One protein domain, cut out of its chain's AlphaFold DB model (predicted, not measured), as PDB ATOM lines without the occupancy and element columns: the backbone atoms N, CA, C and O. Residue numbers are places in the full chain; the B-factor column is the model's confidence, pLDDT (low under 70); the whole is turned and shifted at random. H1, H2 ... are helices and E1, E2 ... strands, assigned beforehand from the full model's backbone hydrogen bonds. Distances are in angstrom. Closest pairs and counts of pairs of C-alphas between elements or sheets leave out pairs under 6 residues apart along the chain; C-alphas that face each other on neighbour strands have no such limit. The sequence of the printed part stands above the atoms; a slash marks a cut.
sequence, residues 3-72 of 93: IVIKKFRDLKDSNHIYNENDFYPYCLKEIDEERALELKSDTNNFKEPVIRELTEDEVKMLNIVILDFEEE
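Overview. This is residues 3 to 72 of the 93 residues of a protein of Firmicutes bacterium CAG:460 (UniProt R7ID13). A small body, made largely of loops, holds the short hairpin E1 and E2, the short helix H1 and the short strand E3, and from it the longer helix H2 sticks out as an arm, with residues 59 to 72 standing free. A second stretch, residues 27 to 34, also stands free of the body. The printed part has 70 residues with two named helices and three named strands, in the order E1, E2, H1, E3, H2; the one sheet is E1 - E2, antiparallel. The class is mixed, helices and strands, with 32 residues, under half, in named elements. The whole is elongated, spanning 41 by 25 by 21 A, and only just compact, close to loose, with a radius of gyration of the C-alphas of 13.3 A.

Arrangement. The sheet is a hairpin of E1, residues 8 to 10, and E2, residues 16 to 18, antiparallel at 149 degrees between their directions. The C-alphas of Arg 9 and Ile 17 face each other at 4.5 A, and N 8 and O 18, 3.0 A, and N 18 and O 8, 2.9 A, are within hydrogen-bond range. E3, residues 51 to 53, pairs with no named strand, but residues 3 to 4 pair with residues 51 to 52 of E3, antiparallel. E3 is apart from E1 and from E2. H1, residues 33 to 40, comes closest to E3 at the C-alphas of Lys 40 and Ile 51, 5.4 A apart. H1 is apart from E1. H2, residues 56 to 70, is apart from E1, E2, E3 and H1. In H1 and H2 every O i to N i+4 pair is within hydrogen-bond range.

Along the chain. E1 begins at C-alpha 8, (26.348, 94.331, 11.836), and measures 6.5 A from first to last C-alpha; E2 measures 6.3 A and E3 7.0 A. H1 is 10.4 A long, from Glu 33 to Lys 40. H2, the longest helix, is 21.1 A long, from C-alpha 56 at (36.844, 77.163, 25.766) to C-alpha 70 at (18.566, 78.901, 36.112).

Size, cuts and confidence. The two C-alphas farthest apart, those of Thr 43 and Glu 72, are 43.2 A apart. Without the stretches that stand free, the body has 48 residues, spans 30 by 21 by 16 A and has a radius of gyration of 10.3 A. The printed part has no cut. The link from E2 to H1, 14 residues, is long; those from E1 to E2 and from E3 to H2 are tight, and that from H1 to E3 is short. The mean pLDDT of the printed part is 85.2; residue 28 and residues 65 to 72 are under 70.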
ATOM      1  N   ILE A   3      31.065  85.377  19.327       93.31
ATOM      2  CA  ILE A   3      30.836  86.720  19.847       93.31
ATOM      3  C   ILE A   3      31.032  87.726  18.726       93.31
ATOM      4  O   ILE A   3      31.934  87.601  17.887       93.31
ATOM      5  N   VAL A   4      30.152  88.712  18.699       94.81
ATOM      6  CA  VAL A   4      30.170  89.779  17.714       94.81
ATOM      7  C   VAL A   4      31.242  90.784  18.103       94.81
ATOM      8  O   VAL A   4      31.240  91.316  19.206       94.81
ATOM      9  N   ILE A   5      32.181  91.041  17.198       96.12
ATOM     10  CA  ILE A   5      33.289  91.984  17.423       96.12
ATOM     11  C   ILE A   5      33.044  93.333  16.751       96.12
ATOM     12  O   ILE A   5      33.751  94.295  17.025       96.12
ATOM     13  N   LYS A   6      32.048  93.411  15.861       94.75
ATOM     14  CA  LYS A   6      31.621  94.647  15.205       94.75
ATOM     15  C   LYS A   6      30.130  94.624  14.961       94.75
ATOM     16  O   LYS A   6      29.589  93.611  14.534       94.75
ATOM     17  N   LYS A   7      29.481  95.768  15.159       94.94
ATOM     18  CA  LYS A   7      28.054  95.914  14.876       94.94
ATOM     19  C   LYS A   7      27.752  95.579  13.414       94.94
ATOM     20  O   LYS A   7      28.311  96.201  12.512       94.94
ATOM     21  N   PHE A   8      26.812  94.668  13.180       94.19
ATOM     22  CA  PHE A   8      26.348  94.331  11.836       94.19
ATOM     23  C   PHE A   8      24.854  93.998  11.820       94.19
ATOM     24  O   PHE A   8      24.231  93.728  12.845       94.19
ATOM     25  N   ARG A   9      24.260  94.053  10.625       91.56
ATOM     26  CA  ARG A   9      22.874  93.643  10.387       91.56
ATOM     27  C   ARG A   9      22.878  92.326   9.628       91.56
ATOM     28  O   ARG A   9      23.396  92.277   8.511       91.56
ATOM     29  N   ASP A  10      22.280  91.289  10.203       87.75
ATOM     30  CA  ASP A  10      22.142  90.000   9.534       87.75
ATOM     31  C   ASP A  10      20.823  89.943   8.752       87.75
ATOM     32  O   ASP A  10      19.731  89.842   9.311       87.75
ATOM     33  N   LEU A  11      20.921  90.026   7.424       86.00
ATOM     34  CA  LEU A  11      19.759  89.939   6.535       86.00
ATOM     35  C   LEU A  11      19.150  88.528   6.510       86.00
ATOM     36  O   LEU A  11      17.975  88.392   6.169       86.00
ATOM     37  N   LYS A  12      19.929  87.494   6.861       83.25
ATOM     38  CA  LYS A  12      19.472  86.096   6.907       83.25
ATOM     39  C   LYS A  12      18.788  85.747   8.233       83.25
ATOM     40  O   LYS A  12      18.031  84.786   8.277       83.25
ATOM     41  N   ASP A  13      18.975  86.561   9.270       81.38
ATOM     42  CA  ASP A  13      18.349  86.396  10.587       81.38
ATOM     43  C   ASP A  13      17.298  87.486  10.829       81.38
ATOM     44  O   ASP A  13      17.430  88.338  11.699       81.38
ATOM     45  N   SER A  14      16.270  87.537   9.977       83.69
ATOM     46  CA  SER A  14      15.141  88.474  10.123       83.69
ATOM     47  C   SER A  14      15.541  89.951  10.291       83.69
ATOM     48  O   SER A  14      14.839  90.710  10.958       83.69
ATOM     49  N   ASN A  15      16.634  90.386   9.653       85.38
ATOM     50  CA  ASN A  15      17.193  91.733   9.805       85.38
ATOM     51  C   ASN A  15      17.649  92.077  11.232       85.38
ATOM     52  O   ASN A  15      17.672  93.261  11.585       85.38
ATOM     53  N   HIS A  16      18.019  91.077  12.032       89.12
ATOM     54  CA  HIS A  16      18.528  91.286  13.376       89.12
ATOM     55  C   HIS A  16      19.783  92.164  13.348       89.12
ATOM     56  O   HIS A  16      20.643  92.046  12.468       89.12
ATOM     57  N   ILE A  17      19.855  93.090  14.300       92.62
ATOM     58  CA  ILE A  17      20.989  93.991  14.464       92.62
ATOM     59  C   ILE A  17      21.781  93.475  15.650       92.62
ATOM     60  O   ILE A  17      21.334  93.611  16.783       92.62
ATOM     61  N   TYR A  18      22.957  92.933  15.364       93.81
ATOM     62  CA  TYR A  18      23.909  92.536  16.382       93.81
ATOM     63  C   TYR A  18      24.822  93.714  16.708       93.81
ATOM     64  O   TYR A  18      25.380  94.343  15.804       93.81
ATOM     65  N   ASN A  19      24.971  94.018  17.990       95.44
ATOM     66  CA  ASN A  19      25.934  94.972  18.516       95.44
ATOM     67  C   ASN A  19      27.230  94.260  18.917       95.44
ATOM     68  O   ASN A  19      27.316  93.037  18.979       95.44
ATOM     69  N   GLU A  20      28.270  95.048  19.159       94.75
ATOM     70  CA  GLU A  20      29.535  94.525  19.663       94.75
ATOM     71  C   GLU A  20      29.343  93.876  21.042       94.75
ATOM     72  O   GLU A  20      28.664  94.429  21.906       94.75
ATOM     73  N   ASN A  21      29.977  92.720  21.232       91.81
ATOM     74  CA  ASN A  21      29.867  91.808  22.371       91.81
ATOM     75  C   ASN A  21      28.553  91.019  22.488       91.81
ATOM     76  O   ASN A  21      28.396  90.274  23.456       91.81
ATOM     77  N   ASP A  22      27.653  91.097  21.505       92.00
ATOM     78  CA  ASP A  22      26.494  90.200  21.457       92.00
ATOM     79  C   ASP A  22      26.926  88.755  21.160       92.00
ATOM     80  O   ASP A  22      27.916  88.501  20.463       92.00
ATOM     81  N   PHE A  23      26.150  87.787  21.652       90.06
ATOM     82  CA  PHE A  23      26.317  86.383  21.280       90.06
ATOM     83  C   PHE A  23      25.666  86.095  19.934       90.06
ATOM     84  O   PHE A  23      24.552  86.539  19.652       90.06
ATOM     85  N   TYR A  24      26.364  85.311  19.116       88.44
ATOM     86  CA  TYR A  24      25.881  84.872  17.815       88.44
ATOM     87  C   TYR A  24      25.898  83.337  17.708       88.44
ATOM     88  O   TYR A  24      26.917  82.708  18.032       88.44
ATOM     89  N   PRO A  25      24.812  82.728  17.200       84.56
ATOM     90  CA  PRO A  25      23.547  83.356  16.781       84.56
ATOM     91  C   PRO A  25      22.584  83.645  17.943       84.56
ATOM     92  O   PRO A  25      22.669  83.049  19.019       84.56
ATOM     93  N   TYR A  26      21.604  84.513  17.687       77.44
ATOM     94  CA  TYR A  26      20.490  84.778  18.595       77.44
ATOM     95  C   TYR A  26      19.729  83.482  18.945       77.44
ATOM     96  O   TYR A  26      19.416  82.668  18.071       77.44
ATOM     97  N   CYS A  27      19.419  83.296  20.232       72.31
ATOM     98  CA  CYS A  27      18.789  82.091  20.796       72.31
ATOM     99  C   CYS A  27      19.574  80.777  20.619       72.31
ATOM    100  O   CYS A  27      18.947  79.720  20.609       72.31
ATOM    101  N   LEU A  28      20.907  80.813  20.473       68.38
ATOM    102  CA  LEU A  28      21.735  79.595  20.378       68.38
ATOM    103  C   LEU A  28      21.293  78.638  19.256       68.38
ATOM    104  O   LEU A  28      21.454  77.423  19.360       68.38
ATOM    105  N   LYS A  29      20.702  79.182  18.189       75.56
ATOM    106  CA  LYS A  29      20.276  78.399  17.027       75.56
ATOM    107  C   LYS A  29      21.478  77.724  16.357       75.56
ATOM    108  O   LYS A  29      22.621  78.143  16.524       75.56
ATOM    109  N   GLU A  30      21.222  76.699  15.559       79.12
ATOM    110  CA  GLU A  30      22.246  76.199  14.643       79.12
ATOM    111  C   GLU A  30      22.461  77.212  13.510       79.12
ATOM    112  O   GLU A  30      21.507  77.821  13.019       79.12
ATOM    113  N   ILE A  31      23.721  77.407  13.117       84.25
ATOM    114  CA  ILE A  31      24.086  78.195  11.936       84.25
ATOM    115  C   ILE A  31      24.791  77.303  10.932       84.25
ATOM    116  O   ILE A  31      25.519  76.385  11.313       84.25
ATOM    117  N   ASP A  32      24.658  77.653   9.660       86.31
ATOM    118  CA  ASP A  32      25.442  77.031   8.602       86.31
ATOM    119  C   ASP A  32      26.931  77.376   8.769       86.31
ATOM    120  O   ASP A  32      27.300  78.540   8.970       86.31
ATOM    121  N   GLU A  33      27.810  76.384   8.621       88.06
ATOM    122  CA  GLU A  33      29.266  76.583   8.698       88.06
ATOM    123  C   GLU A  33      29.763  77.612   7.671       88.06
ATOM    124  O   GLU A  33      30.618  78.444   7.977       88.06
ATOM    125  N   GLU A  34      29.180  77.611   6.466       90.25
ATOM    126  CA  GLU A  34      29.482  78.589   5.414       90.25
ATOM    127  C   GLU A  34      29.183  80.019   5.881       90.25
ATOM    128  O   GLU A  34      29.980  80.933   5.657       90.25
ATOM    129  N   ARG A  35      28.071  80.217   6.605       90.75
ATOM    130  CA  ARG A  35      27.695  81.526   7.147       90.75
ATOM    131  C   ARG A  35      28.666  81.976   8.232       90.75
ATOM    132  O   ARG A  35      29.070  83.139   8.245       90.75
ATOM    133  N   ALA A  36      29.063  81.060   9.112       91.06
ATOM    134  CA  ALA A  36      30.072  81.327  10.130       91.06
ATOM    135  C   ALA A  36      31.395  81.780   9.491       91.06
ATOM    136  O   ALA A  36      31.995  82.765   9.920       91.06
ATOM    137  N   LEU A  37      31.831  81.080   8.441       92.50
ATOM    138  CA  LEU A  37      33.074  81.362   7.730       92.50
ATOM    139  C   LEU A  37      33.035  82.721   7.012       92.50
ATOM    140  O   LEU A  37      34.003  83.482   7.067       92.50
ATOM    141  N   GLU A  38      31.910  83.054   6.379       93.75
ATOM    142  CA  GLU A  38      31.682  84.350   5.726       93.75
ATOM    143  C   GLU A  38      31.828  85.509   6.731       93.75
ATOM    144  O   GLU A  38      32.551  86.478   6.488       93.75
ATOM    145  N   LEU A  39      31.191  85.394   7.902       93.69
ATOM    146  CA  LEU A  39      31.209  86.425   8.946       93.69
ATOM    147  C   LEU A  39      32.543  86.502   9.713       93.69
ATOM    148  O   LEU A  39      32.884  87.566  10.231       93.69
ATOM    149  N   LYS A  40      33.305  85.401   9.774       94.31
ATOM    150  CA  LYS A  40      34.667  85.334  10.347       94.31
ATOM    151  C   LYS A  40      35.763  85.801   9.386       94.31
ATOM    152  O   LYS A  40      36.917  85.892   9.798       94.31
ATOM    153  N   SER A  41      35.446  86.040   8.117       93.69
ATOM    154  CA  SER A  41      36.418  86.432   7.090       93.69
ATOM    155  C   SER A  41      36.125  87.823   6.534       93.69
ATOM    156  O   SER A  41      35.172  88.487   6.924       93.69
ATOM    157  N   ASP A  42      36.959  88.273   5.608       92.38
ATOM    158  CA  ASP A  42      36.803  89.501   4.826       92.38
ATOM    159  C   ASP A  42      35.972  89.296   3.543       92.38
ATOM    160  O   ASP A  42      35.833  90.200   2.714       92.38
ATOM    161  N   THR A  43      35.393  88.107   3.360       90.44
ATOM    162  CA  THR A  43      34.596  87.779   2.170       90.44
ATOM    163  C   THR A  43      33.181  88.357   2.227       90.44
ATOM    164  O   THR A  43      32.566  88.564   1.177       90.44
ATOM    165  N   ASN A  44      32.695  88.706   3.422       88.50
ATOM    166  CA  ASN A  44      31.401  89.352   3.619       88.50
ATOM    167  C   ASN A  44      31.348  90.791   3.052       88.50
ATOM    168  O   ASN A  44      32.342  91.380   2.615       88.50
ATOM    169  N   ASN A  45      30.152  91.385   3.072       88.44
ATOM    170  CA  ASN A  45      29.905  92.733   2.547       88.44
ATOM    171  C   ASN A  45      30.628  93.857   3.308       88.44
ATOM    172  O   ASN A  45      30.795  94.941   2.753       88.44
ATOM    173  N   PHE A  46      31.054  93.613   4.547       89.19
ATOM    174  CA  PHE A  46      31.812  94.568   5.359       89.19
ATOM    175  C   PHE A  46      33.314  94.535   5.052       89.19
ATOM    176  O   PHE A  46      34.024  95.452   5.451       89.19
ATOM    177  N   LYS A  47      33.793  93.532   4.295       93.44
ATOM    178  CA  LYS A  47      35.218  93.333   3.966       93.44
ATOM    179  C   LYS A  47      36.119  93.180   5.186       93.44
ATOM    180  O   LYS A  47      37.316  93.439   5.126       93.44
ATOM    181  N   GLU A  48      35.533  92.724   6.283       94.00
ATOM    182  CA  GLU A  48      36.223  92.482   7.536       94.00
ATOM    183  C   GLU A  48      35.456  91.472   8.394       94.00
ATOM    184  O   GLU A  48      34.234  91.363   8.260       94.00
ATOM    185  N   PRO A  49      36.141  90.740   9.288       95.75
ATOM    186  CA  PRO A  49      35.473  89.856  10.229       95.75
ATOM    187  C   PRO A  49      34.581  90.654  11.186       95.75
ATOM    188  O   PRO A  49      35.011  91.644  11.782       95.75
ATOM    189  N   VAL A  50      33.342  90.198  11.362       96.31
ATOM    190  CA  VAL A  50      32.350  90.814  12.264       96.31
ATOM    191  C   VAL A  50      32.005  89.930  13.460       96.31
ATOM    192  O   VAL A  50      31.499  90.429  14.466       96.31
ATOM    193  N   ILE A  51      32.349  88.642  13.401       95.06
ATOM    194  CA  ILE A  51      32.260  87.706  14.528       95.06
ATOM    195  C   ILE A  51      33.597  86.995  14.750       95.06
ATOM    196  O   ILE A  51      34.393  86.835  13.822       95.06
ATOM    197  N   ARG A  52      33.819  86.503  15.970       95.06
ATOM    198  CA  ARG A  52      34.902  85.566  16.293       95.06
ATOM    199  C   ARG A  52      34.374  84.387  17.092       95.06
ATOM    200  O   ARG A  52      33.327  84.463  17.728       95.06
ATOM    201  N   GLU A  53      35.130  83.304  17.078       93.62
ATOM    202  CA  GLU A  53      34.847  82.141  17.910       93.62
ATOM    203  C   GLU A  53      35.200  82.434  19.371       93.62
ATOM    204  O   GLU A  53      36.180  83.135  19.653       93.62
ATOM    205  N   LEU A  54      34.359  81.951  20.282       90.50
ATOM    206  CA  LEU A  54      34.635  82.005  21.714       90.50
ATOM    207  C   LEU A  54      35.658  80.927  22.079       90.50
ATOM    208  O   LEU A  54      35.643  79.833  21.515       90.50
ATOM    209  N   THR A  55      36.540  81.232  23.026       91.50
ATOM    210  CA  THR A  55      37.479  80.246  23.572       91.50
ATOM    211  C   THR A  55      36.767  79.273  24.511       91.50
ATOM    212  O   THR A  55      35.672  79.550  25.005       91.50
ATOM    213  N   GLU A  56      37.394  78.131  24.805       88.94
ATOM    214  CA  GLU A  56      36.844  77.163  25.766       88.94
ATOM    215  C   GLU A  56      36.573  77.789  27.142       88.94
ATOM    216  O   GLU A  56      35.571  77.470  27.779       88.94
ATOM    217  N   ASP A  57      37.443  78.694  27.593       88.44
ATOM    218  CA  ASP A  57      37.294  79.366  28.883       88.44
ATOM    219  C   ASP A  57      36.135  80.372  28.869       88.44
ATOM    220  O   ASP A  57      35.374  80.448  29.834       88.44
ATOM    221  N   GLU A  58      35.939  81.090  27.758       87.06
ATOM    222  CA  GLU A  58      34.793  81.988  27.587       87.06
ATOM    223  C   GLU A  58      33.471  81.207  27.550       87.06
ATOM    224  O   GLU A  58      32.496  81.612  28.179       87.06
ATOM    225  N   VAL A  59      33.439  80.052  26.879       85.44
ATOM    226  CA  VAL A  59      32.256  79.176  26.857       85.44
ATOM    227  C   VAL A  59      31.942  78.626  28.249       85.44
ATOM    228  O   VAL A  59      30.779  78.606  28.649       85.44
ATOM    229  N   LYS A  60      32.956  78.217  29.023       85.38
ATOM    230  CA  LYS A  60      32.757  77.764  30.411       85.38
ATOM    231  C   LYS A  60      32.172  78.865  31.288       85.38
ATOM    232  O   LYS A  60      31.232  78.594  32.027       85.38
ATOM    233  N   MET A  61      32.692  80.089  31.186       82.25
ATOM    234  CA  MET A  61      32.163  81.237  31.931       82.25
ATOM    235  C   MET A  61      30.695  81.507  31.592       82.25
ATOM    236  O   MET A  61      29.904  81.745  32.497       82.25
ATOM    237  N   LEU A  62      30.308  81.409  30.316       79.81
ATOM    238  CA  LEU A  62      28.909  81.573  29.911       79.81
ATOM    239  C   LEU A  62      28.002  80.503  30.499       79.81
ATOM    240  O   LEU A  62      26.935  80.829  31.005       79.81
ATOM    241  N   ASN A  63      28.435  79.244  30.469       73.38
ATOM    242  CA  ASN A  63      27.651  78.157  31.042       73.38
ATOM    243  C   ASN A  63      27.470  78.331  32.554       73.38
ATOM    244  O   ASN A  63      26.378  78.088  33.043       73.38
ATOM    245  N   ILE A  64      28.493  78.789  33.284       73.94
ATOM    246  CA  ILE A  64      28.372  79.081  34.723       73.94
ATOM    247  C   ILE A  64      27.343  80.191  34.960       73.94
ATOM    248  O   ILE A  64      26.435  80.010  35.757       73.94
ATOM    249  N   VAL A  65      27.433  81.300  34.218       69.19
ATOM    250  CA  VAL A  65      26.478  82.411  34.355       69.19
ATOM    251  C   VAL A  65      25.050  81.970  34.019       69.19
ATOM    252  O   VAL A  65      24.118  82.389  34.691       69.19
ATOM    253  N   ILE A  66      24.854  81.121  33.007       65.88
ATOM    254  CA  ILE A  66      23.525  80.590  32.666       65.88
ATOM    255  C   ILE A  66      22.996  79.686  33.788       65.88
ATOM    256  O   ILE A  66      21.848  79.843  34.187       65.88
ATOM    257  N   LEU A  67      23.831  78.793  34.330       61.91
ATOM    258  CA  LEU A  67      23.454  77.911  35.439       61.91
ATOM    259  C   LEU A  67      23.078  78.706  36.701       61.91
ATOM    260  O   LEU A  67      22.066  78.395  37.324       61.91
ATOM    261  N   ASP A  68      23.815  79.774  37.017       58.72
ATOM    262  CA  ASP A  68      23.511  80.667  38.146       58.72
ATOM    263  C   ASP A  68      22.185  81.440  37.948       58.72
ATOM    264  O   ASP A  68      21.542  81.826  38.921       58.72
ATOM    265  N   PHE A  69      21.746  81.661  36.701       56.47
ATOM    266  CA  PHE A  69      20.446  82.274  36.382       56.47
ATOM    267  C   PHE A  69      19.284  81.262  36.337       56.47
ATOM    268  O   PHE A  69      18.123  81.650  36.491       56.47
ATOM    269  N   GLU A  70      19.568  79.976  36.116       57.94
ATOM    270  CA  GLU A  70      18.566  78.901  36.112       57.94
ATOM    271  C   GLU A  70      18.218  78.415  37.531       57.94
ATOM    272  O   GLU A  70      17.086  77.987  37.762       57.94
ATOM    273  N   GLU A  71      19.126  78.559  38.505       52.94
ATOM    274  CA  GLU A  71      18.907  78.128  39.897       52.94
ATOM    275  C   GLU A  71      17.869  78.991  40.663       52.94
ATOM    276  O   GLU A  71      17.336  78.554  41.681       52.94
ATOM    277  N   GLU A  72      17.487  80.171  40.150       47.81
ATOM    278  CA  GLU A  72      16.414  81.012  40.724       47.81
ATOM    279  C   GLU A  72      14.998  80.729  40.166       47.81
ATOM    280  O   GLU A  72      14.046  81.391  40.578       47.81
TER     281      GLU A  72